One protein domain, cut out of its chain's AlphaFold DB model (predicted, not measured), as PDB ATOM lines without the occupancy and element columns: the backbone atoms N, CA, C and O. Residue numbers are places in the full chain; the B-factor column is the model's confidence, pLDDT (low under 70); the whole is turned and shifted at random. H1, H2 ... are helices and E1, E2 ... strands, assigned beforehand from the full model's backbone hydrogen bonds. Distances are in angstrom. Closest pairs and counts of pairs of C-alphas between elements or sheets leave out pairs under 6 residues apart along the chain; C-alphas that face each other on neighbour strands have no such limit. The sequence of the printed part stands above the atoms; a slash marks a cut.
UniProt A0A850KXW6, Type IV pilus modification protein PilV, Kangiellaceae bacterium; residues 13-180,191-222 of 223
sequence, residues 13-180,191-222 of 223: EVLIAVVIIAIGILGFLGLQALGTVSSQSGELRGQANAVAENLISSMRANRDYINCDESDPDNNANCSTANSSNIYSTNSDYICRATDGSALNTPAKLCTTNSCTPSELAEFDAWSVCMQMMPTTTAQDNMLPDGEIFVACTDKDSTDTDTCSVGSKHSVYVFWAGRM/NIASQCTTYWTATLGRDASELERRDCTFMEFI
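What this domain is: This is residues 13 to 180 and 191 to 222 of the 223 residues of the protein "Type IV pilus modification protein PilV" of Kangiellaceae bacterium (UniProt A0A850KXW6). One very long helix, H1, sticks out with its residues 13 to 36 like a handle from a compact body; its later residues, 41 to 60, pack on one face of a four-stranded sheet. H4 covers the E1 edge of that same face, side by side with the last part of H1, while H5 crosses the opposite face, and long loops lie round this body. The printed part has 200 residues with six named helices and four named strands, in the order H1 H2 H3 E1 H4 E2 E3 H5 H6 E4, and its class is mixed, helices and strands. The sheet runs E1 E2 E3 E4, all antiparallel, and is twisted. The whole is loose, with a radius of gyration of the C-alphas of 21.9 A and spans of 89 by 40 by 25 A, the free part of H1 making much of the length.

Where its parts are: Find C-alpha 13 at (25.033, -5.271, -1.268); from there H1, residues 13 to 61, runs 71.0 A to C-alpha 61 at (15.668, -37.005, 61.580). Two helices of four residues follow, H2 at residues 63 to 66 and H3 at residues 76 to 79. Next look for E1 at residues 94 to 97, then H4 at residues 118 to 133, 23.4 A long. E2, residues 148 to 154, measures 19.6 A, and E3, residues 169 to 177, measures 26.8 A. After the cut you find H5, residues 192 to 203, 15.8 A long, and H6, residues 208 to 213, 9.9 A long. E4, residues 214 to 221, runs 23.5 A and ends at C-alpha 221, (15.000, -44.612, 51.024).

How they stand to each other: Begin with H1 on the sheet: its height over the sheet is 9.4 A, and it lies over E3 and E4, slantwise to the strands at 36 degrees to E4 on the local plane. Its closest C-alphas to E3 are Ala 48 and Val 174, 6.2 A apart. With residues 51 to 59 alone H1 touches H4, at a shallow tilt of 7 degrees, opposite ways; the closest C-alphas are Val 51 and Val 129, 6.2 A apart. H4, the hub, also touches H2, C-alphas 65 and 118 being closest at 5.2 A, and H3, C-alphas 78 and 118 at 5.6 A. H4 lies over E1 on the same face as H1 and only just runs along the strands, at 29 degrees to E1 on the local plane. Within the sheet, look at N 95 and O 149, 2.8 A, for E1 and E2; at N 150 and O 173, 2.9 A, for the hairpin E2 and E3; and at N 172 and O 219, 2.8 A, for E3 and E4. H5 is on the opposite face, across the strands at 83 degrees to E3 on the local plane, with a height over the sheet of 9.2 A. H5 touches H6 with residues 197 to 201 alone, at a steep tilt of 46 degrees, opposite ways; C-alphas 201 and 208 are closest, 6.1 A apart. H6 only grazes the sheet, with residues 210 to 213. In H1 and H5 every O i to N i+4 pair is within hydrogen-bond range; H4 has 11 of 12, H6 has 0 of 2 but 3 of 3 O i to N i+3 pairs, and H2 and H3 are too short for an O i to N i+4 pair.

The domain as a whole: The farthest C-alphas, Glu 13 and Pro 73, are 89.6 A apart. Without residues 13 to 36, which stand free, the body spans 53 by 40 by 23 A. Residues 181 to 190 are not printed, and C-alphas 180 and 191 are 19.6 A apart across the cut. The links H3 to E1, E1 to H4, H4 to E2 and E2 to E3 are long. The mean pLDDT of the printed part is 81.3; look for values under 70 in residues 80 to 84, 99 to 106, 135 to 142 and 191 to 194, among others.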
ATOM      1  N   GLU A  13      24.225  -4.576  -2.274       91.81
ATOM      2  CA  GLU A  13      25.033  -5.271  -1.268       91.81
ATOM      3  C   GLU A  13      24.489  -5.023   0.141       91.81
ATOM      4  O   GLU A  13      24.338  -5.957   0.927       91.81
ATOM      5  N   VAL A  14      24.091  -3.779   0.421       92.25
ATOM      6  CA  VAL A  14      23.450  -3.408   1.690       92.25
ATOM      7  C   VAL A  14      22.087  -4.087   1.834       92.25
ATOM      8  O   VAL A  14      21.765  -4.600   2.903       92.25
ATOM      9  N   LEU A  15      21.297  -4.150   0.759       94.06
ATOM     10  CA  LEU A  15      19.963  -4.754   0.788       94.06
ATOM     11  C   LEU A  15      20.034  -6.269   1.046       94.06
ATOM     12  O   LEU A  15      19.289  -6.786   1.878       94.06
ATOM     13  N   ILE A  16      20.988  -6.966   0.418       94.31
ATOM     14  CA  ILE A  16      21.257  -8.388   0.687       94.31
ATOM     15  C   ILE A  16      21.738  -8.586   2.132       94.31
ATOM     16  O   ILE A  16      21.250  -9.488   2.814       94.31
ATOM     17  N   ALA A  17      22.652  -7.740   2.623       95.38
ATOM     18  CA  ALA A  17      23.151  -7.833   3.995       95.38
ATOM     19  C   ALA A  17      22.020  -7.685   5.027       95.38
ATOM     20  O   ALA A  17      21.939  -8.478   5.964       95.38
ATOM     21  N   VAL A  18      21.102  -6.734   4.827       95.12
ATOM     22  CA  VAL A  18      19.935  -6.544   5.703       95.12
ATOM     23  C   VAL A  18      19.011  -7.766   5.688       95.12
ATOM     24  O   VAL A  18      18.562  -8.188   6.751       95.12
ATOM     25  N   VAL A  19      18.766  -8.383   4.524       96.62
ATOM     26  CA  VAL A  19      17.943  -9.604   4.425       96.62
ATOM     27  C   VAL A  19      18.583 -10.774   5.176       96.62
ATOM     28  O   VAL A  19      17.900 -11.461   5.937       96.62
ATOM     29  N   ILE A  20      19.891 -10.985   5.015       96.88
ATOM     30  CA  ILE A  20      20.617 -12.057   5.714       96.88
ATOM     31  C   ILE A  20      20.576 -11.834   7.232       96.88
ATOM     32  O   ILE A  20      20.297 -12.771   7.981       96.88
ATOM     33  N   ILE A  21      20.796 -10.598   7.693       96.56
ATOM     34  CA  ILE A  21      20.734 -10.244   9.118       96.56
ATOM     35  C   ILE A  21      19.322 -10.457   9.674       96.56
ATOM     36  O   ILE A  21      19.178 -11.021  10.757       96.56
ATOM     37  N   ALA A  22      18.280 -10.069   8.935       96.62
ATOM     38  CA  ALA A  22      16.897 -10.262   9.361       96.62
ATOM     39  C   ALA A  22      16.562 -11.750   9.568       96.62
ATOM     40  O   ALA A  22      15.996 -12.116  10.598       96.62
ATOM     41  N   ILE A  23      16.974 -12.621   8.637       97.00
ATOM     42  CA  ILE A  23      16.800 -14.078   8.766       97.00
ATOM     43  C   ILE A  23      17.622 -14.619   9.949       97.00
ATOM     44  O   ILE A  23      17.126 -15.443  10.718       97.00
ATOM     45  N   GLY A  24      18.850 -14.127  10.138       96.62
ATOM     46  CA  GLY A  24      19.718 -14.523  11.250       96.62
ATOM     47  C   GLY A  24      19.139 -14.189  12.629       96.62
ATOM     48  O   GLY A  24      19.158 -15.036  13.521       96.62
ATOM     49  N   ILE A  25      18.568 -12.993  12.803       96.56
ATOM     50  CA  ILE A  25      17.958 -12.570  14.076       96.56
ATOM     51  C   ILE A  25      16.695 -13.386  14.377       96.56
ATOM     52  O   ILE A  25      16.511 -13.822  15.512       96.56
ATOM     53  N   LEU A  26      15.857 -13.653  13.369       94.44
ATOM     54  CA  LEU A  26      14.682 -14.518  13.529       94.44
ATOM     55  C   LEU A  26      15.077 -15.935  13.973       94.44
ATOM     56  O   LEU A  26      14.450 -16.495  14.871       94.44
ATOM     57  N   GLY A  27      16.147 -16.491  13.394       94.19
ATOM     58  CA  GLY A  27      16.691 -17.786  13.805       94.19
ATOM     59  C   GLY A  27      17.231 -17.786  15.240       94.19
ATOM     60  O   GLY A  27      16.933 -18.696  16.013       94.19
ATOM     61  N   PHE A  28      17.977 -16.747  15.627       93.38
ATOM     62  CA  PHE A  28      18.529 -16.604  16.978       93.38
ATOM     63  C   PHE A  28      17.440 -16.498  18.054       93.38
ATOM     64  O   PHE A  28      17.517 -17.189  19.068       93.38
ATOM     65  N   LEU A  29      16.400 -15.690  17.821       92.25
ATOM     66  CA  LEU A  29      15.285 -15.545  18.763       92.25
ATOM     67  C   LEU A  29      14.525 -16.864  18.961       92.25
ATOM     68  O   LEU A  29      14.119 -17.176  20.080       92.25
ATOM     69  N   GLY A  30      14.382 -17.671  17.903       88.06
ATOM     70  CA  GLY A  30      13.804 -19.013  18.002       88.06
ATOM     71  C   GLY A  30      14.614 -19.937  18.916       88.06
ATOM     72  O   GLY A  30      14.042 -20.620  19.764       88.06
ATOM     73  N   LEU A  31      15.946 -19.918  18.803       89.12
ATOM     74  CA  LEU A  31      16.830 -20.693  19.685       89.12
ATOM     75  C   LEU A  31      16.801 -20.184  21.129       89.12
ATOM     76  O   LEU A  31      16.775 -20.993  22.057       89.12
ATOM     77  N   GLN A  32      16.764 -18.863  21.329       90.62
ATOM     78  CA  GLN A  32      16.665 -18.265  22.660       90.62
ATOM     79  C   GLN A  32      15.386 -18.715  23.381       90.62
ATOM     80  O   GLN A  32      15.447 -19.091  24.549       90.62
ATOM     81  N   ALA A  33      14.247 -18.745  22.684       82.75
ATOM     82  CA  ALA A  33      12.982 -19.200  23.256       82.75
ATOM     83  C   ALA A  33      13.035 -20.673  23.707       82.75
ATOM     84  O   ALA A  33      12.559 -20.998  24.795       82.75
ATOM     85  N   LEU A  34      13.649 -21.551  22.906       83.31
ATOM     86  CA  LEU A  34      13.824 -22.965  23.258       83.31
ATOM     87  C   LEU A  34      14.739 -23.147  24.478       83.31
ATOM     88  O   LEU A  34      14.425 -23.937  25.367       83.31
ATOM     89  N   GLY A  35      15.837 -22.386  24.547       82.50
ATOM     90  CA  GLY A  35      16.753 -22.413  25.690       82.50
ATOM     91  C   GLY A  35      16.082 -21.993  26.999       82.50
ATOM     92  O   GLY A  35      16.290 -22.634  28.030       82.50
ATOM     93  N   THR A  36      15.222 -20.972  26.960       84.38
ATOM     94  CA  THR A  36      14.468 -20.519  28.139       84.38
ATOM     95  C   THR A  36      13.503 -21.587  28.654       84.38
ATOM     96  O   THR A  36      13.446 -21.819  29.859       84.38
ATOM     97  N   VAL A  37      12.766 -22.266  27.767       79.38
ATOM     98  CA  VAL A  37      11.822 -23.329  28.170       79.38
ATOM     99  C   VAL A  37      12.559 -24.506  28.811       79.38
ATOM    100  O   VAL A  37      12.163 -24.956  29.883       79.38
ATOM    101  N   SER A  38      13.658 -24.951  28.198       79.81
ATOM    102  CA  SER A  38      14.501 -26.030  28.734       79.81
ATOM    103  C   SER A  38      15.127 -25.681  30.087       79.81
ATOM    104  O   SER A  38      15.257 -26.551  30.945       79.81
ATOM    105  N   SER A  39      15.542 -24.428  30.279       83.50
ATOM    106  CA  SER A  39      16.124 -23.996  31.554       83.50
ATOM    107  C   SER A  39      15.069 -24.038  32.657       83.50
ATOM    108  O   SER A  39      15.310 -24.588  33.725       83.50
ATOM    109  N   GLN A  40      13.863 -23.559  32.354       81.62
ATOM    110  CA  GLN A  40      12.762 -23.532  33.308       81.62
ATOM    111  C   GLN A  40      12.245 -24.927  33.689       81.62
ATOM    112  O   GLN A  40      11.909 -25.154  34.849       81.62
ATOM    113  N   SER A  41      12.190 -25.885  32.756       82.38
ATOM    114  CA  SER A  41      11.835 -27.270  33.102       82.38
ATOM    115  C   SER A  41      12.894 -27.919  34.006       82.38
ATOM    116  O   SER A  41      12.548 -28.630  34.953       82.38
ATOM    117  N   GLY A  42      14.176 -27.613  33.779       84.75
ATOM    118  CA  GLY A  42      15.276 -28.005  34.662       84.75
ATOM    119  C   GLY A  42      15.175 -27.395  36.064       84.75
ATOM    120  O   GLY A  42      15.370 -28.105  37.049       84.75
ATOM    121  N   GLU A  43      14.819 -26.113  36.162       87.06
ATOM    122  CA  GLU A  43      14.593 -25.415  37.433       87.06
ATOM    123  C   GLU A  43      13.462 -26.060  38.240       87.06
ATOM    124  O   GLU A  43      13.675 -26.410  39.401       87.06
ATOM    125  N   LEU A  44      12.296 -26.301  37.627       85.81
ATOM    126  CA  LEU A  44      11.153 -26.932  38.302       85.81
ATOM    127  C   LEU A  44      11.491 -28.333  38.820       85.81
ATOM    128  O   LEU A  44      11.179 -28.666  39.962       85.81
ATOM    129  N   ARG A  45      12.192 -29.145  38.018       88.62
ATOM    130  CA  ARG A  45      12.664 -30.467  38.456       88.62
ATOM    131  C   ARG A  45      13.685 -30.362  39.593       88.62
ATOM    132  O   ARG A  45      13.661 -31.177  40.512       88.62
ATOM    133  N   GLY A  46      14.577 -29.373  39.543       90.75
ATOM    134  CA  GLY A  46      15.527 -29.091  40.620       90.75
ATOM    135  C   GLY A  46      14.826 -28.729  41.930       90.75
ATOM    136  O   GLY A  46      15.177 -29.267  42.978       90.75
ATOM    137  N   GLN A  47      13.792 -27.886  41.863       90.19
ATOM    138  CA  GLN A  47      12.966 -27.530  43.018       90.19
ATOM    139  C   GLN A  47      12.202 -28.745  43.559       90.19
ATOM    140  O   GLN A  47      12.221 -28.978  44.764       90.19
ATOM    141  N   ALA A  48      11.604 -29.566  42.688       90.50
ATOM    142  CA  ALA A  48      10.907 -30.790  43.088       90.50
ATOM    143  C   ALA A  48      11.825 -31.763  43.843       90.50
ATOM    144  O   ALA A  48      11.450 -32.297  44.886       90.50
ATOM    145  N   ASN A  49      13.053 -31.947  43.351       92.00
ATOM    146  CA  ASN A  49      14.054 -32.766  44.029       92.00
ATOM    147  C   ASN A  49      14.464 -32.162  45.377       92.00
ATOM    148  O   ASN A  49      14.566 -32.895  46.351       92.00
ATOM    149  N   ALA A  50      14.668 -30.844  45.460       92.12
ATOM    150  CA  ALA A  50      15.029 -30.186  46.717       92.12
ATOM    151  C   ALA A  50      13.937 -30.345  47.790       92.12
ATOM    152  O   ALA A  50      14.240 -30.663  48.937       92.12
ATOM    153  N   VAL A  51      12.668 -30.183  47.408       90.81
ATOM    154  CA  VAL A  51      11.501 -30.396  48.279       90.81
ATOM    155  C   VAL A  51      11.454 -31.838  48.786       90.81
ATOM    156  O   VAL A  51      11.289 -32.071  49.984       90.81
ATOM    157  N   ALA A  52      11.643 -32.812  47.896       92.69
ATOM    158  CA  ALA A  52      11.637 -34.219  48.269       92.69
ATOM    159  C   ALA A  52      12.838 -34.608  49.154       92.69
ATOM    160  O   ALA A  52      12.654 -35.334  50.126       92.69
ATOM    161  N   GLU A  53      14.045 -34.093  48.888       94.06
ATOM    162  CA  GLU A  53      15.226 -34.310  49.744       94.06
ATOM    163  C   GLU A  53      15.026 -33.708  51.141       94.06
ATOM    164  O   GLU A  53      15.354 -34.341  52.145       94.06
ATOM    165  N   ASN A  54      14.439 -32.509  51.226       92.75
ATOM    166  CA  ASN A  54      14.112 -31.878  52.504       92.75
ATOM    167  C   ASN A  54      13.141 -32.747  53.313       92.75
ATOM    168  O   ASN A  54      13.386 -32.993  54.493       92.75
ATOM    169  N   LEU A  55      12.089 -33.273  52.673       91.69
ATOM    170  CA  LEU A  55      11.146 -34.178  53.331       91.69
ATOM    171  C   LEU A  55      11.826 -35.468  53.800       91.69
ATOM    172  O   LEU A  55      11.663 -35.848  54.955       91.69
ATOM    173  N   ILE A  56      12.629 -36.111  52.947       93.94
ATOM    174  CA  ILE A  56      13.374 -37.332  53.300       93.94
ATOM    175  C   ILE A  56      14.339 -37.069  54.461       93.94
ATOM    176  O   ILE A  56      14.501 -37.916  55.341       93.94
ATOM    177  N   SER A  57      14.986 -35.905  54.494       93.88
ATOM    178  CA  SER A  57      15.874 -35.527  55.592       93.88
ATOM    179  C   SER A  57      15.110 -35.349  56.906       93.88
ATOM    180  O   SER A  57      15.556 -35.871  57.928       93.88
ATOM    181  N   SER A  58      13.971 -34.653  56.893       91.81
ATOM    182  CA  SER A  58      13.101 -34.495  58.070       91.81
ATOM    183  C   SER A  58      12.581 -35.841  58.572       91.81
ATOM    184  O   SER A  58      12.713 -36.170  59.750       91.81
ATOM    185  N   MET A  59      12.113 -36.676  57.647       91.44
ATOM    186  CA  MET A  59      11.746 -38.066  57.885       91.44
ATOM    187  C   MET A  59      12.870 -38.813  58.629       91.44
ATOM    188  O   MET A  59      12.672 -39.320  59.732       91.44
ATOM    189  N   ARG A  60      14.090 -38.834  58.080       92.25
ATOM    190  CA  ARG A  60      15.235 -39.514  58.713       92.25
ATOM    191  C   ARG A  60      15.627 -38.928  60.066       92.25
ATOM    192  O   ARG A  60      16.167 -39.660  60.892       92.25
ATOM    193  N   ALA A  61      15.412 -37.633  60.289       92.69
ATOM    194  CA  ALA A  61      15.668 -37.005  61.580       92.69
ATOM    195  C   ALA A  61      14.672 -37.479  62.650       92.69
ATOM    196  O   ALA A  61      15.036 -37.595  63.819       92.69
ATOM    197  N   ASN A  62      13.448 -37.818  62.244       90.94
ATOM    198  CA  ASN A  62      12.362 -38.257  63.108       90.94
ATOM    199  C   ASN A  62      12.087 -39.769  62.974       90.94
ATOM    200  O   ASN A  62      10.991 -40.211  62.623       90.94
ATOM    201  N   ARG A  63      13.116 -40.584  63.252       88.75
ATOM    202  CA  ARG A  63      13.042 -42.056  63.137       88.75
ATOM    203  C   ARG A  63      11.971 -42.675  64.028       88.75
ATOM    204  O   ARG A  63      11.411 -43.700  63.646       88.75
ATOM    205  N   ASP A  64      11.725 -42.084  65.194       87.12
ATOM    206  CA  ASP A  64      10.755 -42.588  66.169       87.12
ATOM    207  C   ASP A  64       9.324 -42.496  65.638       87.12
ATOM    208  O   ASP A  64       8.506 -43.353  65.954       87.12
ATOM    209  N   TYR A  65       9.031 -41.487  64.809       87.88
ATOM    210  CA  TYR A  65       7.746 -41.366  64.127       87.88
ATOM    211  C   TYR A  65       7.650 -42.281  62.903       87.88
ATOM    212  O   TYR A  65       6.626 -42.911  62.691       87.88
ATOM    213  N   ILE A  66       8.715 -42.403  62.100       87.81
ATOM    214  CA  ILE A  66       8.684 -43.281  60.917       87.81
ATOM    215  C   ILE A  66       8.455 -44.741  61.283       87.81
ATOM    216  O   ILE A  66       7.689 -45.417  60.612       87.81
ATOM    217  N   ASN A  67       9.149 -45.220  62.314       84.25
ATOM    218  CA  ASN A  67       9.078 -46.611  62.756       84.25
ATOM    219  C   ASN A  67       7.977 -46.830  63.798       84.25
ATOM    220  O   ASN A  67       8.012 -47.824  64.521       84.25
ATOM    221  N   CYS A  68       7.081 -45.859  63.953       81.94
ATOM    222  CA  CYS A  68       5.960 -46.001  64.850       81.94
ATOM    223  C   CYS A  68       4.938 -46.943  64.189       81.94
ATOM    224  O   CYS A  68       4.656 -46.808  62.996       81.94
ATOM    225  N   ASP A  69       4.385 -47.865  64.971       77.06
ATOM    226  CA  ASP A  69       3.339 -48.788  64.547       77.06
ATOM    227  C   ASP A  69       2.061 -48.454  65.333       77.06
ATOM    228  O   ASP A  69       1.997 -48.512  66.560       77.06
ATOM    229  N   GLU A  70       1.004 -48.050  64.631       69.25
ATOM    230  CA  GLU A  70      -0.270 -47.703  65.273       69.25
ATOM    231  C   GLU A  70      -0.939 -48.916  65.953       69.25
ATOM    232  O   GLU A  70      -1.772 -48.746  66.853       69.25
ATOM    233  N   SER A  71      -0.540 -50.131  65.564       70.31
ATOM    234  CA  SER A  71      -1.018 -51.404  66.099       70.31
ATOM    235  C   SER A  71      -0.180 -51.952  67.265       70.31
ATOM    236  O   SER A  71      -0.696 -52.773  68.033       70.31
ATOM    237  N   ASP A  72       1.041 -51.446  67.482       70.81
ATOM    238  CA  ASP A  72       1.906 -51.830  68.602       70.81
ATOM    239  C   ASP A  72       1.676 -50.920  69.832       70.81
ATOM    240  O   ASP A  72       1.989 -49.722  69.820       70.81
ATOM    241  N   PRO A  73       1.149 -51.455  70.952       65.38
ATOM    242  CA  PRO A  73       0.901 -50.670  72.160       65.38
ATOM    243  C   PRO A  73       2.169 -50.076  72.799       65.38
ATOM    244  O   PRO A  73       2.043 -49.117  73.565       65.38
ATOM    245  N   ASP A  74       3.362 -50.601  72.500       67.19
ATOM    246  CA  ASP A  74       4.623 -50.130  73.081       67.19
ATOM    247  C   ASP A  74       5.194 -48.890  72.360       67.19
ATOM    248  O   ASP A  74       5.972 -48.141  72.960       67.19
ATOM    249  N   ASN A  75       4.786 -48.613  71.111       68.19
ATOM    250  CA  ASN A  75       5.299 -47.491  70.307       68.19
ATOM    251  C   ASN A  75       4.206 -46.537  69.750       68.19
ATOM    252  O   ASN A  75       4.542 -45.436  69.299       68.19
ATOM    253  N   ASN A  76       2.914 -46.879  69.880       70.12
ATOM    254  CA  ASN A  76       1.766 -46.073  69.426       70.12
ATOM    255  C   ASN A  76       1.777 -44.626  69.966       70.12
ATOM    256  O   ASN A  76       1.373 -43.687  69.278       70.12
ATOM    257  N   ALA A  77       2.336 -44.390  71.160       70.00
ATOM    258  CA  ALA A  77       2.471 -43.039  71.719       70.00
ATOM    259  C   ALA A  77       3.200 -42.057  70.774       70.00
ATOM    260  O   ALA A  77       2.896 -40.862  70.783       70.00
ATOM    261  N   ASN A  78       4.107 -42.562  69.929       76.50
ATOM    262  CA  ASN A  78       4.808 -41.774  68.918       76.50
ATOM    263  C   ASN A  78       3.995 -41.593  67.624       76.50
ATOM    264  O   ASN A  78       4.258 -40.635  66.909       76.50
ATOM    265  N   CYS A  79       2.999 -42.443  67.347       73.44
ATOM    266  CA  CYS A  79       2.143 -42.379  66.154       73.44
ATOM    267  C   CYS A  79       0.970 -41.407  66.251       73.44
ATOM    268  O   CYS A  79       0.410 -41.029  65.222       73.44
ATOM    269  N   SER A  80       0.560 -41.015  67.460       64.44
ATOM    270  CA  SER A  80      -0.673 -40.242  67.636       64.44
ATOM    271  C   SER A  80      -0.572 -38.819  67.050       64.44
ATOM    272  O   SER A  80      -0.044 -37.895  67.671       64.44
ATOM    273  N   THR A  81      -1.070 -38.644  65.825       59.78
ATOM    274  CA  THR A  81      -1.361 -37.348  65.185       59.78
ATOM    275  C   THR A  81      -2.830 -36.979  65.386       59.78
ATOM    276  O   THR A  81      -3.655 -37.823  65.747       59.78
ATOM    277  N   ALA A  82      -3.204 -35.731  65.082       51.78
ATOM    278  CA  ALA A  82      -4.616 -35.333  65.034       51.78
ATOM    279  C   ALA A  82      -5.436 -36.119  63.979       51.78
ATOM    280  O   ALA A  82      -6.665 -36.121  64.045       51.78
ATOM    281  N   ASN A  83      -4.758 -36.801  63.042       53.19
ATOM    282  CA  ASN A  83      -5.326 -37.628  61.970       53.19
ATOM    283  C   ASN A  83      -5.198 -39.147  62.208       53.19
ATOM    284  O   ASN A  83      -5.485 -39.929  61.306       53.19
ATOM    285  N   SER A  84      -4.835 -39.581  63.421       56.56
ATOM    286  CA  SER A  84      -4.847 -40.983  63.891       56.56
ATOM    287  C   SER A  84      -3.983 -42.015  63.146       56.56
ATOM    288  O   SER A  84      -3.923 -43.141  63.622       56.56
ATOM    289  N   SER A  85      -3.261 -41.639  62.086       70.19
ATOM    290  CA  SER A  85      -2.331 -42.525  61.371       70.19
ATOM    291  C   SER A  85      -1.009 -41.833  61.037       70.19
ATOM    292  O   SER A  85      -0.905 -40.598  61.006       70.19
ATOM    293  N   ASN A  86       0.020 -42.648  60.806       80.31
ATOM    294  CA  ASN A  86       1.342 -42.199  60.387       80.31
ATOM    295  C   ASN A  86       1.270 -41.588  58.972       80.31
ATOM    296  O   ASN A  86       0.952 -42.270  58.000       80.31
ATOM    297  N   ILE A  87       1.584 -40.294  58.835       82.69
ATOM    298  CA  ILE A  87       1.494 -39.563  57.557       82.69
ATOM    299  C   ILE A  87       2.465 -40.086  56.485       82.69
ATOM    300  O   ILE A  87       2.349 -39.720  55.319       82.69
ATOM    301  N   TYR A  88       3.431 -40.920  56.874       86.62
ATOM    302  CA  TYR A  88       4.418 -41.526  55.987       86.62
ATOM    303  C   TYR A  88       4.033 -42.935  55.508       86.62
ATOM    304  O   TYR A  88       4.729 -43.478  54.650       86.62
ATOM    305  N   SER A  89       2.928 -43.511  55.998       82.12
ATOM    306  CA  SER A  89       2.442 -44.843  55.601       82.12
ATOM    307  C   SER A  89       1.073 -44.837  54.907       82.12
ATOM    308  O   SER A  89       0.597 -45.893  54.492       82.12
ATOM    309  N   THR A  90       0.448 -43.669  54.711       73.62
ATOM    310  CA  THR A  90      -0.919 -43.558  54.166       73.62
ATOM    311  C   THR A  90      -1.067 -44.055  52.727       73.62
ATOM    312  O   THR A  90      -2.180 -44.396  52.343       73.62
ATOM    313  N   ASN A  91       0.022 -44.164  51.950       79.00
ATOM    314  CA  ASN A  91       0.125 -44.761  50.603       79.00
ATOM    315  C   ASN A  91      -0.753 -44.157  49.487       79.00
ATOM    316  O   ASN A  91      -0.367 -44.241  48.319       79.00
ATOM    317  N   SER A  92      -1.896 -43.554  49.801       71.94
ATOM    318  CA  SER A  92      -2.916 -43.065  48.871       71.94
ATOM    319  C   SER A  92      -3.320 -41.605  49.102       71.94
ATOM    320  O   SER A  92      -3.924 -41.000  48.213       71.94
ATOM    321  N   ASP A  93      -2.943 -41.023  50.242       81.44
ATOM    322  CA  ASP A  93      -3.207 -39.622  50.563       81.44
ATOM    323  C   ASP A  93      -1.976 -38.743  50.329       81.44
ATOM    324  O   ASP A  93      -0.825 -39.155  50.500       81.44
ATOM    325  N   TYR A  94      -2.223 -37.504  49.905       80.81
ATOM    326  CA  TYR A  94      -1.164 -36.515  49.744       80.81
ATOM    327  C   TYR A  94      -0.753 -35.972  51.112       80.81
ATOM    328  O   TYR A  94      -1.594 -35.641  51.945       80.81
ATOM    329  N   ILE A  95       0.552 -35.803  51.315       82.75
ATOM    330  CA  ILE A  95       1.084 -35.075  52.472       82.75
ATOM    331  C   ILE A  95       0.859 -33.576  52.290       82.75
ATOM    332  O   ILE A  95       0.566 -32.853  53.236       82.75
ATOM    333  N   CYS A  96       1.008 -33.092  51.061       82.19
ATOM    334  CA  CYS A  96       0.846 -31.686  50.732       82.19
ATOM    335  C   CYS A  96       0.305 -31.524  49.318       82.19
ATOM    336  O   CYS A  96       0.711 -32.243  48.401       82.19
ATOM    337  N   ARG A  97      -0.543 -30.510  49.143       83.62
ATOM    338  CA  ARG A  97      -0.969 -29.993  47.852       83.62
ATOM    339  C   ARG A  97      -0.873 -28.463  47.859       83.62
ATOM    340  O   ARG A  97      -1.191 -27.807  48.843       83.62
ATOM    341  N   ALA A  98      -0.365 -27.885  46.771       71.75
ATOM    342  CA  ALA A  98      -0.069 -26.452  46.688       71.75
ATOM    343  C   ALA A  98      -1.286 -25.572  46.327       71.75
ATOM    344  O   ALA A  98      -1.206 -24.348  46.412       71.75
ATOM    345  N   THR A  99      -2.404 -26.159  45.885       61.72
ATOM    346  CA  THR A  99      -3.518 -25.428  45.240       61.72
ATOM    347  C   THR A  99      -4.627 -24.978  46.176       61.72
ATOM    348  O   THR A  99      -5.463 -24.159  45.808       61.72
ATOM    349  N   ASP A 100      -4.704 -25.579  47.348       51.91
ATOM    350  CA  ASP A 100      -5.929 -25.641  48.128       51.91
ATOM    351  C   ASP A 100      -5.885 -24.773  49.383       51.91
ATOM    352  O   ASP A 100      -6.922 -24.565  50.006       51.91
ATOM    353  N   GLY A 101      -4.741 -24.184  49.753       49.22
ATOM    354  CA  GLY A 101      -4.622 -23.395  50.990       49.22
ATOM    355  C   GLY A 101      -4.862 -24.220  52.267       49.22
ATOM    356  O   GLY A 101      -4.401 -23.830  53.334       49.22
ATOM    357  N   SER A 102      -5.467 -25.403  52.147       45.75
ATOM    358  CA  SER A 102      -5.220 -26.606  52.924       45.75
ATOM    359  C   SER A 102      -3.828 -27.152  52.611       45.75
ATOM    360  O   SER A 102      -3.636 -28.311  52.256       45.75
ATOM    361  N   ALA A 103      -2.818 -26.337  52.923       50.00
ATOM    362  CA  ALA A 103      -1.694 -26.909  53.645       50.00
ATOM    363  C   ALA A 103      -2.277 -27.806  54.756       50.00
ATOM    364  O   ALA A 103      -3.399 -27.553  55.218       50.00
ATOM    365  N   LEU A 104      -1.540 -28.803  55.252       53.69
ATOM    366  CA  LEU A 104      -1.792 -29.228  56.633       53.69
ATOM    367  C   LEU A 104      -2.103 -27.962  57.439       53.69
ATOM    368  O   LEU A 104      -1.322 -27.009  57.355       53.69
ATOM    369  N   ASN A 105      -3.296 -27.871  58.049       60.81
ATOM    370  CA  ASN A 105      -3.677 -26.680  58.813       60.81
ATOM    371  C   ASN A 105      -2.458 -26.279  59.636       60.81
ATOM    372  O   ASN A 105      -1.833 -27.183  60.192       60.81
ATOM    373  N   THR A 106      -2.086 -24.989  59.644       69.06
ATOM    374  CA  THR A 106      -0.867 -24.528  60.333       69.06
ATOM    375  C   THR A 106      -0.729 -25.300  61.638       69.06
ATOM    376  O   THR A 106      -1.674 -25.237  62.438       69.06
ATOM    377  N   PRO A 107       0.349 -26.087  61.806       75.25
ATOM    378  CA  PRO A 107       0.409 -27.093  62.851       75.25
ATOM    379  C   PRO A 107       0.144 -26.411  64.186       75.25
ATOM    380  O   PRO A 107       0.599 -25.285  64.414       75.25
ATOM    381  N   ALA A 108      -0.604 -27.079  65.068       75.00
ATOM    382  CA  ALA A 108      -1.002 -26.507  66.357       75.00
ATOM    383  C   ALA A 108       0.211 -26.029  67.176       75.00
ATOM    384  O   ALA A 108       0.094 -25.153  68.035       75.00
ATOM    385  N   LYS A 109       1.389 -26.587  66.875       83.44
ATOM    386  CA  LYS A 109       2.657 -26.289  67.510       83.44
ATOM    387  C   LYS A 109       3.762 -26.134  66.470       83.44
ATOM    388  O   LYS A 109       4.018 -27.025  65.668       83.44
ATOM    389  N   LEU A 110       4.453 -24.997  66.516       86.38
ATOM    390  CA  LEU A 110       5.651 -24.768  65.710       86.38
ATOM    391  C   LEU A 110       6.867 -25.328  66.451       86.38
ATOM    392  O   LEU A 110       7.277 -24.785  67.486       86.38
ATOM    393  N   CYS A 111       7.462 -26.388  65.906       88.44
ATOM    394  CA  CYS A 111       8.583 -27.114  66.515       88.44
ATOM    395  C   CYS A 111       9.924 -26.367  66.461       88.44
ATOM    396  O   CYS A 111      10.937 -26.850  66.953       88.44
ATOM    397  N   THR A 112       9.929 -25.146  65.924       86.44
ATOM    398  CA  THR A 112      11.066 -24.217  65.980       86.44
ATOM    399  C   THR A 112      11.195 -23.505  67.324       86.44
ATOM    400  O   THR A 112      12.266 -23.004  67.654       86.44
ATOM    401  N   THR A 113      10.106 -23.421  68.092       86.56
ATOM    402  CA  THR A 113      10.043 -22.652  69.350       86.56
ATOM    403  C   THR A 113       9.480 -23.451  70.522       86.56
ATOM    404  O   THR A 113       9.549 -22.991  71.659       86.56
ATOM    405  N   ASN A 114       8.965 -24.655  70.268       86.50
ATOM    406  CA  ASN A 114       8.344 -25.522  71.265       86.50
ATOM    407  C   ASN A 114       8.950 -26.930  71.214       86.50
ATOM    408  O   ASN A 114       9.341 -27.400  70.149       86.50
ATOM    409  N   SER A 115       8.970 -27.637  72.347       86.81
ATOM    410  CA  SER A 115       9.357 -29.054  72.404       86.81
ATOM    411  C   SER A 115       8.236 -29.934  71.856       86.81
ATOM    412  O   SER A 115       7.226 -30.085  72.539       86.81
ATOM    413  N   CYS A 116       8.387 -30.477  70.650       88.56
ATOM    414  CA  CYS A 116       7.377 -31.311  69.988       88.56
ATOM    415  C   CYS A 116       7.522 -32.803  70.299       88.56
ATOM    416  O   CYS A 116       8.632 -33.284  70.531       88.56
ATOM    417  N   THR A 117       6.404 -33.532  70.286       88.19
ATOM    418  CA  THR A 117       6.416 -35.000  70.174       88.19
ATOM    419  C   THR A 117       6.857 -35.422  68.764       88.19
ATOM    420  O   THR A 117       6.821 -34.597  67.845       88.19
ATOM    421  N   PRO A 118       7.250 -36.692  68.550       87.56
ATOM    422  CA  PRO A 118       7.564 -37.199  67.212       87.56
ATOM    423  C   PRO A 118       6.426 -36.971  66.205       87.56
ATOM    424  O   PRO A 118       6.681 -36.549  65.080       87.56
ATOM    425  N   SER A 119       5.168 -37.145  66.614       84.31
ATOM    426  CA  SER A 119       4.005 -36.885  65.759       84.31
ATOM    427  C   SER A 119       3.805 -35.407  65.414       84.31
ATOM    428  O   SER A 119       3.626 -35.069  64.246       84.31
ATOM    429  N   GLU A 120       3.907 -34.510  66.399       86.00
ATOM    430  CA  GLU A 120       3.820 -33.057  66.182       86.00
ATOM    431  C   GLU A 120       4.949 -32.550  65.271       86.00
ATOM    432  O   GLU A 120       4.744 -31.653  64.450       86.00
ATOM    433  N   LEU A 121       6.148 -33.127  65.402       88.06
ATOM    434  CA  LEU A 121       7.293 -32.783  64.564       88.06
ATOM    435  C   LEU A 121       7.061 -33.184  63.102       88.06
ATOM    436  O   LEU A 121       7.323 -32.375  62.217       88.06
ATOM    437  N   ALA A 122       6.505 -34.372  62.851       87.50
ATOM    438  CA  ALA A 122       6.190 -34.832  61.499       87.50
ATOM    439  C   ALA A 122       5.124 -33.958  60.808       87.50
ATOM    440  O   ALA A 122       5.278 -33.614  59.634       87.50
ATOM    441  N   GLU A 123       4.082 -33.537  61.538       84.25
ATOM    442  CA  GLU A 123       3.079 -32.585  61.032       84.25
ATOM    443  C   GLU A 123       3.719 -31.234  60.665       84.25
ATOM    444  O   GLU A 123       3.423 -30.657  59.613       84.25
ATOM    445  N   PHE A 124       4.632 -30.735  61.507       86.62
ATOM    446  CA  PHE A 124       5.368 -29.502  61.239       86.62
ATOM    447  C   PHE A 124       6.310 -29.622  60.035       86.62
ATOM    448  O   PHE A 124       6.341 -28.720  59.194       86.62
ATOM    449  N   ASP A 125       7.048 -30.724  59.925       89.19
ATOM    450  CA  ASP A 125       7.959 -30.987  58.813       89.19
ATOM    451  C   ASP A 125       7.200 -31.026  57.481       89.19
ATOM    452  O   ASP A 125       7.554 -30.305  56.544       89.19
ATOM    453  N   ALA A 126       6.099 -31.779  57.426       85.31
ATOM    454  CA  ALA A 126       5.218 -31.852  56.264       85.31
ATOM    455  C   ALA A 126       4.651 -30.477  55.871       85.31
ATOM    456  O   ALA A 126       4.697 -30.093  54.698       85.31
ATOM    457  N   TRP A 127       4.185 -29.693  56.850       84.75
ATOM    458  CA  TRP A 127       3.724 -28.323  56.623       84.75
ATOM    459  C   TRP A 127       4.836 -27.413  56.077       84.75
ATOM    460  O   TRP A 127       4.613 -26.638  55.144       84.75
ATOM    461  N   SER A 128       6.047 -27.517  56.626       85.69
ATOM    462  CA  SER A 128       7.182 -26.671  56.242       85.69
ATOM    463  C   SER A 128       7.643 -26.920  54.803       85.69
ATOM    464  O   SER A 128       7.978 -25.977  54.086       85.69
ATOM    465  N   VAL A 129       7.616 -28.178  54.356       86.81
ATOM    466  CA  VAL A 129       7.904 -28.558  52.969       86.81
ATOM    467  C   VAL A 129       6.767 -28.096  52.057       86.81
ATOM    468  O   VAL A 129       7.019 -27.582  50.969       86.81
ATOM    469  N   CYS A 130       5.521 -28.168  52.525       83.62
ATOM    470  CA  CYS A 130       4.370 -27.686  51.769       83.62
ATOM    471  C   CYS A 130       4.440 -26.184  51.473       83.62
ATOM    472  O   CYS A 130       4.219 -25.734  50.347       83.62
ATOM    473  N   MET A 131       4.848 -25.404  52.473       80.19
ATOM    474  CA  MET A 131       5.083 -23.967  52.344       80.19
ATOM    475  C   MET A 131       6.182 -23.621  51.326       80.19
ATOM    476  O   MET A 131       6.144 -22.530  50.763       80.19
ATOM    477  N   GLN A 132       7.137 -24.521  51.056       81.31
ATOM    478  CA  GLN A 132       8.170 -24.313  50.026       81.31
ATOM    479  C   GLN A 132       7.626 -24.454  48.600       81.31
ATOM    480  O   GLN A 132       8.273 -23.998  47.666       81.31
ATOM    481  N   MET A 133       6.468 -25.094  48.420       80.62
ATOM    482  CA  MET A 133       5.840 -25.288  47.110       80.62
ATOM    483  C   MET A 133       4.779 -24.230  46.804       80.62
ATOM    484  O   MET A 133       4.450 -24.018  45.636       80.62
ATOM    485  N   MET A 134       4.236 -23.582  47.837       74.00
ATOM    486  CA  MET A 134       3.167 -22.599  47.702       74.00
ATOM    487  C   MET A 134       3.693 -21.207  47.319       74.00
ATOM    488  O   MET A 134       4.757 -20.786  47.779       74.00
ATOM    489  N   PRO A 135       2.921 -20.431  46.536       62.41
ATOM    490  CA  PRO A 135       3.246 -19.036  46.279       62.41
ATOM    491  C   PRO A 135       3.176 -18.233  47.580       62.41
ATOM    492  O   PRO A 135       2.104 -18.022  48.151       62.41
ATOM    493  N   THR A 136       4.317 -17.715  48.029       57.84
ATOM    494  CA  THR A 136       4.310 -16.609  48.991       57.84
ATOM    495  C   THR A 136       3.858 -15.341  48.269       57.84
ATOM    496  O   THR A 136       4.130 -15.151  47.084       57.84
ATOM    497  N   THR A 137       3.188 -14.423  48.966       53.06
ATOM    498  CA  THR A 137       2.665 -13.167  48.386       53.06
ATOM    499  C   THR A 137       3.746 -12.224  47.835       53.06
ATOM    500  O   THR A 137       3.426 -11.133  47.366       53.06
ATOM    501  N   THR A 138       5.026 -12.603  47.909       49.62
ATOM    502  CA  THR A 138       6.172 -11.737  47.615       49.62
ATOM    503  C   THR A 138       7.321 -12.391  46.841       49.62
ATOM    504  O   THR A 138       8.267 -11.679  46.513       49.62
ATOM    505  N   ALA A 139       7.261 -13.675  46.468       46.19
ATOM    506  CA  ALA A 139       8.302 -14.286  45.635       46.19
ATOM    507  C   ALA A 139       7.746 -15.399  44.736       46.19
ATOM    508  O   ALA A 139       7.107 -16.336  45.206       46.19
ATOM    509  N   GLN A 140       8.020 -15.276  43.437       51.34
ATOM    510  CA  GLN A 140       7.529 -16.142  42.360       51.34
ATOM    511  C   GLN A 140       8.571 -17.196  41.924       51.34
ATOM    512  O   GLN A 140       8.314 -17.962  41.000       51.34
ATOM    513  N   ASP A 141       9.733 -17.241  42.588       53.34
ATOM    514  CA  ASP A 141      10.911 -17.963  42.084       53.34
ATOM    515  C   ASP A 141      11.062 -19.399  42.621       53.34
ATOM    516  O   ASP A 141      11.770 -20.192  42.012       53.34
ATOM    517  N   ASN A 142      10.355 -19.777  43.694       54.91
ATOM    518  CA  ASN A 142      10.397 -21.124  44.288       54.91
ATOM    519  C   ASN A 142       8.983 -21.707  44.396       54.91
ATOM    520  O   ASN A 142       8.478 -21.921  45.492       54.91
ATOM    521  N   MET A 143       8.301 -21.868  43.264       72.81
ATOM    522  CA  MET A 143       6.940 -22.400  43.238       72.81
ATOM    523  C   MET A 143       6.896 -23.644  42.366       72.81
ATOM    524  O   MET A 143       7.219 -23.586  41.179       72.81
ATOM    525  N   LEU A 144       6.400 -24.741  42.938       82.94
ATOM    526  CA  LEU A 144       5.925 -25.868  42.150       82.94
ATOM    527  C   LEU A 144       4.449 -25.610  41.811       82.94
ATOM    528  O   LEU A 144       3.599 -25.725  42.698       82.94
ATOM    529  N   PRO A 145       4.113 -25.246  40.561       81.31
ATOM    530  CA  PRO A 145       2.724 -25.032  40.172       81.31
ATOM    531  C   PRO A 145       1.942 -26.338  40.323       81.31
ATOM    532  O   PRO A 145       2.401 -27.387  39.875       81.31
ATOM    533  N   ASP A 146       0.778 -26.276  40.969       81.75
ATOM    534  CA  ASP A 146      -0.056 -27.434  41.321       81.75
ATOM    535  C   ASP A 146       0.742 -28.614  41.896       81.75
ATOM    536  O   ASP A 146       0.500 -29.774  41.556       81.75
ATOM    537  N   GLY A 147       1.733 -28.301  42.730       86.06
ATOM    538  CA  GLY A 147       2.604 -29.298  43.316       86.06
ATOM    539  C   GLY A 147       1.874 -30.199  44.317       86.06
ATOM    540  O   GLY A 147       1.132 -29.707  45.167       86.06
ATOM    541  N   GLU A 148       2.107 -31.506  44.242       87.38
ATOM    542  CA  GLU A 148       1.585 -32.512  45.172       87.38
ATOM    543  C   GLU A 148       2.715 -33.426  45.648       87.38
ATOM    544  O   GLU A 148       3.513 -33.896  44.836       87.38
ATOM    545  N   ILE A 149       2.763 -33.696  46.953       89.44
ATOM    546  CA  ILE A 149       3.694 -34.656  47.551       89.44
ATOM    547  C   ILE A 149       2.916 -35.844  48.091       89.44
ATOM    548  O   ILE A 149       1.957 -35.670  48.845       89.44
ATOM    549  N   PHE A 150       3.397 -37.039  47.778       89.56
ATOM    550  CA  PHE A 150       2.916 -38.286  48.346       89.56
ATOM    551  C   PHE A 150       4.076 -39.064  48.949       89.56
ATOM    552  O   PHE A 150       5.208 -38.989  48.466       89.56
ATOM    553  N   VAL A 151       3.779 -39.844  49.981       89.94
ATOM    554  CA  VAL A 151       4.715 -40.822  50.525       89.94
ATOM    555  C   VAL A 151       4.028 -42.169  50.527       89.94
ATOM    556  O   VAL A 151       2.889 -42.307  50.966       89.94
ATOM    557  N   ALA A 152       4.739 -43.150  49.994       88.94
ATOM    558  CA  ALA A 152       4.336 -44.533  50.026       88.94
ATOM    559  C   ALA A 152       5.329 -45.337  50.857       88.94
ATOM    560  O   ALA A 152       6.538 -45.141  50.743       88.94
ATOM    561  N   CYS A 153       4.824 -46.278  51.639       90.12
ATOM    562  CA  CYS A 153       5.610 -47.318  52.258       90.12
ATOM    563  C   CYS A 153       5.349 -48.647  51.549       90.12
ATOM    564  O   CYS A 153       4.214 -49.104  51.417       90.12
ATOM    565  N   THR A 154       6.427 -49.261  51.062       89.50
ATOM    566  CA  THR A 154       6.424 -50.660  50.642       89.50
ATOM    567  C   THR A 154       6.878 -51.489  51.820       89.50
ATOM    568  O   THR A 154       8.072 -51.510  52.148       89.50
ATOM    569  N   ASP A 155       5.906 -52.156  52.424       88.50
ATOM    570  CA  ASP A 155       6.152 -53.014  53.558       88.50
ATOM    571  C   ASP A 155       7.120 -54.164  53.220       88.50
ATOM    572  O   ASP A 155       7.123 -54.736  52.121       88.50
ATOM    573  N   LYS A 156       8.002 -54.447  54.175       88.31
ATOM    574  CA  LYS A 156       8.998 -55.507  54.120       88.31
ATOM    575  C   LYS A 156       8.420 -56.846  54.575       88.31
ATOM    576  O   LYS A 156       8.915 -57.873  54.097       88.31
ATOM    577  N   ASP A 157       7.452 -56.850  55.490       84.50
ATOM    578  CA  ASP A 157       6.913 -58.062  56.103       84.50
ATOM    579  C   ASP A 157       5.388 -58.146  56.003       84.50
ATOM    580  O   ASP A 157       4.647 -57.869  56.936       84.50
ATOM    581  N   SER A 158       4.909 -58.690  54.885       81.50
ATOM    582  CA  SER A 158       3.473 -58.808  54.617       81.50
ATOM    583  C   SER A 158       2.734 -59.828  55.504       81.50
ATOM    584  O   SER A 158       1.657 -60.295  55.119       81.50
ATOM    585  N   THR A 159       3.349 -60.317  56.583       84.00
ATOM    586  CA  THR A 159       2.755 -61.296  57.503       84.00
ATOM    587  C   THR A 159       2.191 -60.671  58.773       84.00
ATOM    588  O   THR A 159       1.449 -61.355  59.487       84.00
ATOM    589  N   ASP A 160       2.495 -59.401  59.031       80.56
ATOM    590  CA  ASP A 160       1.930 -58.639  60.136       80.56
ATOM    591  C   ASP A 160       0.763 -57.739  59.673       80.56
ATOM    592  O   ASP A 160       0.291 -57.803  58.533       80.56
ATOM    593  N   THR A 161       0.186 -57.005  60.624       77.31
ATOM    594  CA  THR A 161      -0.874 -56.023  60.361       77.31
ATOM    595  C   THR A 161      -0.326 -54.613  60.176       77.31
ATOM    596  O   THR A 161      -1.118 -53.696  59.953       77.31
ATOM    597  N   ASP A 162       0.989 -54.434  60.290       77.31
ATOM    598  CA  ASP A 162       1.644 -53.151  60.119       77.31
ATOM    599  C   ASP A 162       1.806 -52.889  58.617       77.31
ATOM    600  O   ASP A 162       2.308 -53.689  57.836       77.31
ATOM    601  N   THR A 163       1.313 -51.741  58.167       76.88
ATOM    602  CA  THR A 163       1.427 -51.361  56.750       76.88
ATOM    603  C   THR A 163       2.835 -50.854  56.418       76.88
ATOM    604  O   THR A 163       3.147 -50.610  55.250       76.88
ATOM    605  N   CYS A 164       3.685 -50.651  57.425       85.06
ATOM    606  CA  CYS A 164       5.035 -50.154  57.250       85.06
ATOM    607  C   CYS A 164       5.990 -50.625  58.356       85.06
ATOM    608  O   CYS A 164       6.527 -49.810  59.109       85.06
ATOM    609  N   SER A 165       6.295 -51.926  58.387       84.69
ATOM    610  CA  SER A 165       7.144 -52.499  59.434       84.69
ATOM    611  C   SER A 165       8.545 -51.877  59.457       84.69
ATOM    612  O   SER A 165       9.067 -51.371  58.456       84.69
ATOM    613  N   VAL A 166       9.214 -51.926  60.610       83.56
ATOM    614  CA  VAL A 166      10.535 -51.304  60.793       83.56
ATOM    615  C   VAL A 166      11.544 -51.783  59.737       83.56
ATOM    616  O   VAL A 166      11.845 -52.973  59.595       83.56
ATOM    617  N   GLY A 167      12.130 -50.826  59.015       84.75
ATOM    618  CA  GLY A 167      13.060 -51.095  57.914       84.75
ATOM    619  C   GLY A 167      12.393 -51.326  56.553       84.75
ATOM    620  O   GLY A 167      13.070 -51.775  55.622       84.75
ATOM    621  N   SER A 168      11.104 -51.013  56.432       89.06
ATOM    622  CA  SER A 168      10.379 -50.929  55.165       89.06
ATOM    623  C   SER A 168      10.854 -49.768  54.294       89.06
ATOM    624  O   SER A 168      11.418 -48.767  54.757       89.06
ATOM    625  N   LYS A 169      10.663 -49.922  52.982       91.38
ATOM    626  CA  LYS A 169      11.139 -48.949  51.997       91.38
ATOM    627  C   LYS A 169      10.106 -47.842  51.836       91.38
ATOM    628  O   LYS A 169       8.969 -48.115  51.468       91.38
ATOM    629  N   HIS A 170      10.534 -46.604  52.034       91.56
ATOM    630  CA  HIS A 170       9.716 -45.422  51.809       91.56
ATOM    631  C   HIS A 170      10.041 -44.802  50.452       91.56
ATOM    632  O   HIS A 170      11.212 -44.645  50.097       91.56
ATOM    633  N   SER A 171       9.007 -44.419  49.714       91.69
ATOM    634  CA  SER A 171       9.089 -43.800  48.396       91.69
ATOM    635  C   SER A 171       8.350 -42.465  48.433       91.69
ATOM    636  O   SER A 171       7.145 -42.415  48.666       91.69
ATOM    637  N   VAL A 172       9.080 -41.372  48.226       92.44
ATOM    638  CA  VAL A 172       8.543 -40.008  48.177       92.44
ATOM    639  C   VAL A 172       8.326 -39.626  46.722       92.44
ATOM    640  O   VAL A 172       9.273 -39.647  45.936       92.44
ATOM    641  N   TYR A 173       7.099 -39.253  46.371       91.94
ATOM    642  CA  TYR A 173       6.716 -38.800  45.038       91.94
ATOM    643  C   TYR A 173       6.373 -37.318  45.075       91.94
ATOM    644  O   TYR A 173       5.606 -36.878  45.930       91.94
ATOM    645  N   VAL A 174       6.898 -36.557  44.118       91.56
ATOM    646  CA  VAL A 174       6.540 -35.151  43.924       91.56
ATOM    647  C   VAL A 174       6.042 -34.971  42.503       91.56
ATOM    648  O   VAL A 174       6.766 -35.236  41.543       91.56
ATOM    649  N   PHE A 175       4.803 -34.508  42.386       89.75
ATOM    650  CA  PHE A 175       4.146 -34.160  41.134       89.75
ATOM    651  C   PHE A 175       4.027 -32.645  41.031       89.75
ATOM    652  O   PHE A 175       3.826 -31.974  42.039       89.75
ATOM    653  N   TRP A 176       4.123 -32.101  39.824       89.31
ATOM    654  CA  TRP A 176       3.856 -30.686  39.558       89.31
ATOM    655  C   TRP A 176       3.284 -30.506  38.157       89.31
ATOM    656  O   TRP A 176       3.458 -31.358  37.283       89.31
ATOM    657  N   ALA A 177       2.599 -29.390  37.920       83.62
ATOM    658  CA  ALA A 177       2.171 -29.009  36.584       83.62
ATOM    659  C   ALA A 177       3.398 -28.694  35.714       83.62
ATOM    660  O   ALA A 177       4.086 -27.687  35.900       83.62
ATOM    661  N   GLY A 178       3.668 -29.568  34.748       73.94
ATOM    662  CA  GLY A 178       4.690 -29.345  33.737       73.94
ATOM    663  C   GLY A 178       4.192 -28.344  32.697       73.94
ATOM    664  O   GLY A 178       2.999 -28.273  32.383       73.94
ATOM    665  N   ARG A 179       5.099 -27.564  32.101       61.59
ATOM    666  CA  ARG A 179       4.760 -26.878  30.848       61.59
ATOM    667  C   ARG A 179       4.822 -27.921  29.751       61.59
ATOM    668  O   ARG A 179       5.903 -28.410  29.465       61.59
ATOM    669  N   MET A 180       3.669 -28.230  29.163       52.69
ATOM    670  CA  MET A 180       3.503 -29.155  28.040       52.69
ATOM    671  C   MET A 180       4.640 -28.998  27.021       52.69
ATOM    672  O   MET A 180       4.605 -28.107  26.168       52.69
ATOM    673  N   ASN A 191      11.915 -45.504  32.490       49.97
ATOM    674  CA  ASN A 191      11.663 -46.025  33.861       49.97
ATOM    675  C   ASN A 191      11.159 -45.109  35.013       49.97
ATOM    676  O   ASN A 191      10.387 -45.558  35.854       49.97
ATOM    677  N   ILE A 192      11.574 -43.847  35.104       51.06
ATOM    678  CA  ILE A 192      11.096 -42.866  36.092       51.06
ATOM    679  C   ILE A 192       9.646 -42.469  35.795       51.06
ATOM    680  O   ILE A 192       8.810 -42.436  36.695       51.06
ATOM    681  N   ALA A 193       9.318 -42.268  34.514       61.25
ATOM    682  CA  ALA A 193       7.943 -42.030  34.090       61.25
ATOM    683  C   ALA A 193       7.040 -43.237  34.388       61.25
ATOM    684  O   ALA A 193       5.891 -43.050  34.777       61.25
ATOM    685  N   SER A 194       7.549 -44.473  34.271       69.31
ATOM    686  CA  SER A 194       6.732 -45.661  34.536       69.31
ATOM    687  C   SER A 194       6.391 -45.809  36.013       69.31
ATOM    688  O   SER A 194       5.246 -46.113  36.307       69.31
ATOM    689  N   GLN A 195       7.315 -45.545  36.944       80.56
ATOM    690  CA  GLN A 195       7.008 -45.673  38.375       80.56
ATOM    691  C   GLN A 195       6.024 -44.611  38.868       80.56
ATOM    692  O   GLN A 195       5.052 -44.959  39.533       80.56
ATOM    693  N   CYS A 196       6.210 -43.344  38.485       85.75
ATOM    694  CA  CYS A 196       5.234 -42.296  38.784       85.75
ATOM    695  C   CYS A 196       3.857 -42.614  38.177       85.75
ATOM    696  O   CYS A 196       2.838 -42.428  38.835       85.75
ATOM    697  N   THR A 197       3.823 -43.146  36.947       83.94
ATOM    698  CA  THR A 197       2.569 -43.548  36.287       83.94
ATOM    699  C   THR A 197       1.902 -44.718  36.999       83.94
ATOM    700  O   THR A 197       0.692 -44.690  37.223       83.94
ATOM    701  N   THR A 198       2.668 -45.744  37.376       86.50
ATOM    702  CA  THR A 198       2.156 -46.892  38.132       86.50
ATOM    703  C   THR A 198       1.610 -46.443  39.478       86.50
ATOM    704  O   THR A 198       0.488 -46.806  39.801       86.50
ATOM    705  N   TYR A 199       2.334 -45.609  40.225       88.12
ATOM    706  CA  TYR A 199       1.847 -45.086  41.499       88.12
ATOM    707  C   TYR A 199       0.543 -44.287  41.326       88.12
ATOM    708  O   TYR A 199      -0.460 -44.561  41.981       88.12
ATOM    709  N   TRP A 200       0.504 -43.367  40.361       87.06
ATOM    710  CA  TRP A 200      -0.670 -42.534  40.094       87.06
ATOM    711  C   TRP A 200      -1.921 -43.331  39.705       87.06
ATOM    712  O   TRP A 200      -3.025 -43.043  40.158       87.06
ATOM    713  N   THR A 201      -1.760 -44.345  38.859       86.44
ATOM    714  CA  THR A 201      -2.900 -45.095  38.314       86.44
ATOM    715  C   THR A 201      -3.273 -46.300  39.169       86.44
ATOM    716  O   THR A 201      -4.450 -46.508  39.447       86.44
ATOM    717  N   ALA A 202      -2.291 -47.093  39.602       86.19
ATOM    718  CA  ALA A 202      -2.523 -48.337  40.332       86.19
ATOM    719  C   ALA A 202      -2.679 -48.123  41.842       86.19
ATOM    720  O   ALA A 202      -3.460 -48.844  42.459       86.19
ATOM    721  N   THR A 203      -1.970 -47.153  42.431       86.50
ATOM    722  CA  THR A 203      -2.049 -46.877  43.876       86.50
ATOM    723  C   THR A 203      -3.074 -45.792  44.185       86.50
ATOM    724  O   THR A 203      -3.964 -46.021  44.997       86.50
ATOM    725  N   LEU A 204      -3.011 -44.634  43.511       86.56
ATOM    726  CA  LEU A 204      -3.969 -43.542  43.754       86.56
ATOM    727  C   LEU A 204      -5.316 -43.743  43.041       86.56
ATOM    728  O   LEU A 204      -6.269 -43.020  43.327       86.56
ATOM    729  N   GLY A 205      -5.403 -44.672  42.081       85.44
ATOM    730  CA  GLY A 205      -6.623 -44.902  41.300       85.44
ATOM    731  C   GLY A 205      -7.029 -43.720  40.408       85.44
ATOM    732  O   GLY A 205      -8.200 -43.610  40.047       85.44
ATOM    733  N   ARG A 206      -6.095 -42.815  40.080       85.69
ATOM    734  CA  ARG A 206      -6.360 -41.611  39.276       85.69
ATOM    735  C   ARG A 206      -6.216 -41.884  37.781       85.69
ATOM    736  O   ARG A 206      -5.530 -42.816  37.358       85.69
ATOM    737  N   ASP A 207      -6.863 -41.050  36.968       83.69
ATOM    738  CA  ASP A 207      -6.790 -41.165  35.512       83.69
ATOM    739  C   ASP A 207      -5.373 -40.823  35.016       83.69
ATOM    740  O   ASP A 207      -4.779 -39.809  35.394       83.69
ATOM    741  N   ALA A 208      -4.834 -41.673  34.139       80.75
ATOM    742  CA  ALA A 208      -3.550 -41.463  33.481       80.75
ATOM    743  C   ALA A 208      -3.529 -40.177  32.638       80.75
ATOM    744  O   ALA A 208      -2.465 -39.584  32.462       80.75
ATOM    745  N   SER A 209      -4.686 -39.719  32.147       78.19
ATOM    746  CA  SER A 209      -4.793 -38.480  31.365       78.19
ATOM    747  C   SER A 209      -4.398 -37.223  32.158       78.19
ATOM    748  O   SER A 209      -3.962 -36.226  31.578       78.19
ATOM    749  N   GLU A 210      -4.475 -37.262  33.493       78.69
ATOM    750  CA  GLU A 210      -4.037 -36.161  34.360       78.69
ATOM    751  C   GLU A 210      -2.507 -36.001  34.367       78.69
ATOM    752  O   GLU A 210      -2.004 -34.885  34.531       78.69
ATOM    753  N   LEU A 211      -1.762 -37.085  34.112       77.25
ATOM    754  CA  LEU A 211      -0.300 -37.063  34.018       77.25
ATOM    755  C   LEU A 211       0.211 -36.437  32.721       77.25
ATOM    756  O   LEU A 211       1.340 -35.970  32.688       77.25
ATOM    757  N   GLU A 212      -0.602 -36.344  31.667       74.12
ATOM    758  CA  GLU A 212      -0.181 -35.673  30.424       74.12
ATOM    759  C   GLU A 212       0.144 -34.188  30.643       74.12
ATOM    760  O   GLU A 212       0.859 -33.574  29.854       74.12
ATOM    761  N   ARG A 213      -0.391 -33.604  31.724       73.88
ATOM    762  CA  ARG A 213      -0.179 -32.204  32.110       73.88
ATOM    763  C   ARG A 213       0.838 -32.039  33.238       73.88
ATOM    764  O   ARG A 213       1.028 -30.919  33.715       73.88
ATOM    765  N   ARG A 214       1.429 -33.132  33.722       81.88
ATOM    766  CA  ARG A 214       2.218 -33.145  34.952       81.88
ATOM    767  C   ARG A 214       3.541 -33.857  34.771       81.88
ATOM    768  O   ARG A 214       3.629 -34.911  34.156       81.88
ATOM    769  N   ASP A 215       4.558 -33.284  35.388       86.00
ATOM    770  CA  ASP A 215       5.842 -33.937  35.561       86.00
ATOM    771  C   ASP A 215       5.920 -34.546  36.965       86.00
ATOM    772  O   ASP A 215       5.186 -34.160  37.882       86.00
ATOM    773  N   CYS A 216       6.805 -35.528  37.120       87.31
ATOM    774  CA  CYS A 216       7.013 -36.224  38.380       87.31
ATOM    775  C   CYS A 216       8.487 -36.560  38.605       87.31
ATOM    776  O   CYS A 216       9.242 -36.848  37.668       87.31
ATOM    777  N   THR A 217       8.870 -36.559  39.875       89.56
ATOM    778  CA  THR A 217      10.115 -37.124  40.385       89.56
ATOM    779  C   THR A 217       9.789 -37.996  41.590       89.56
ATOM    780  O   THR A 217       8.796 -37.765  42.283       89.56
ATOM    781  N   PHE A 218      10.613 -39.007  41.838       90.38
ATOM    782  CA  PHE A 218      10.481 -39.841  43.022       90.38
ATOM    783  C   PHE A 218      11.856 -40.175  43.588       90.38
ATOM    784  O   PHE A 218      12.843 -40.245  42.851       90.38
ATOM    785  N   MET A 219      11.907 -40.404  44.893       91.94
ATOM    786  CA  MET A 219      13.097 -40.870  45.592       91.94
ATOM    787  C   MET A 219      12.711 -41.920  46.618       91.94
ATOM    788  O   MET A 219      11.701 -41.789  47.302       91.94
ATOM    789  N   GLU A 220      13.525 -42.963  46.723       91.69
ATOM    790  CA  GLU A 220      13.305 -44.049  47.671       91.69
ATOM    791  C   GLU A 220      14.405 -44.059  48.724       91.69
ATOM    792  O   GLU A 220      15.575 -43.789  48.434       91.69
ATOM    793  N   PHE A 221      14.044 -44.409  49.951       92.94
ATOM    794  CA  PHE A 221      15.000 -44.612  51.024       92.94
ATOM    795  C   PHE A 221      14.502 -45.646  52.033       92.94
ATOM    796  O   PHE A 221      13.324 -45.988  52.083       92.94
ATOM    797  N   ILE A 222      15.434 -46.146  52.841       90.06
ATOM    798  CA  ILE A 222      15.141 -46.976  54.007       90.06
ATOM    799  C   ILE A 222      15.635 -46.188  55.234       90.06
ATOM    800  O   ILE A 222      16.790 -45.745  55.209       90.06
TER     801      ILE A 222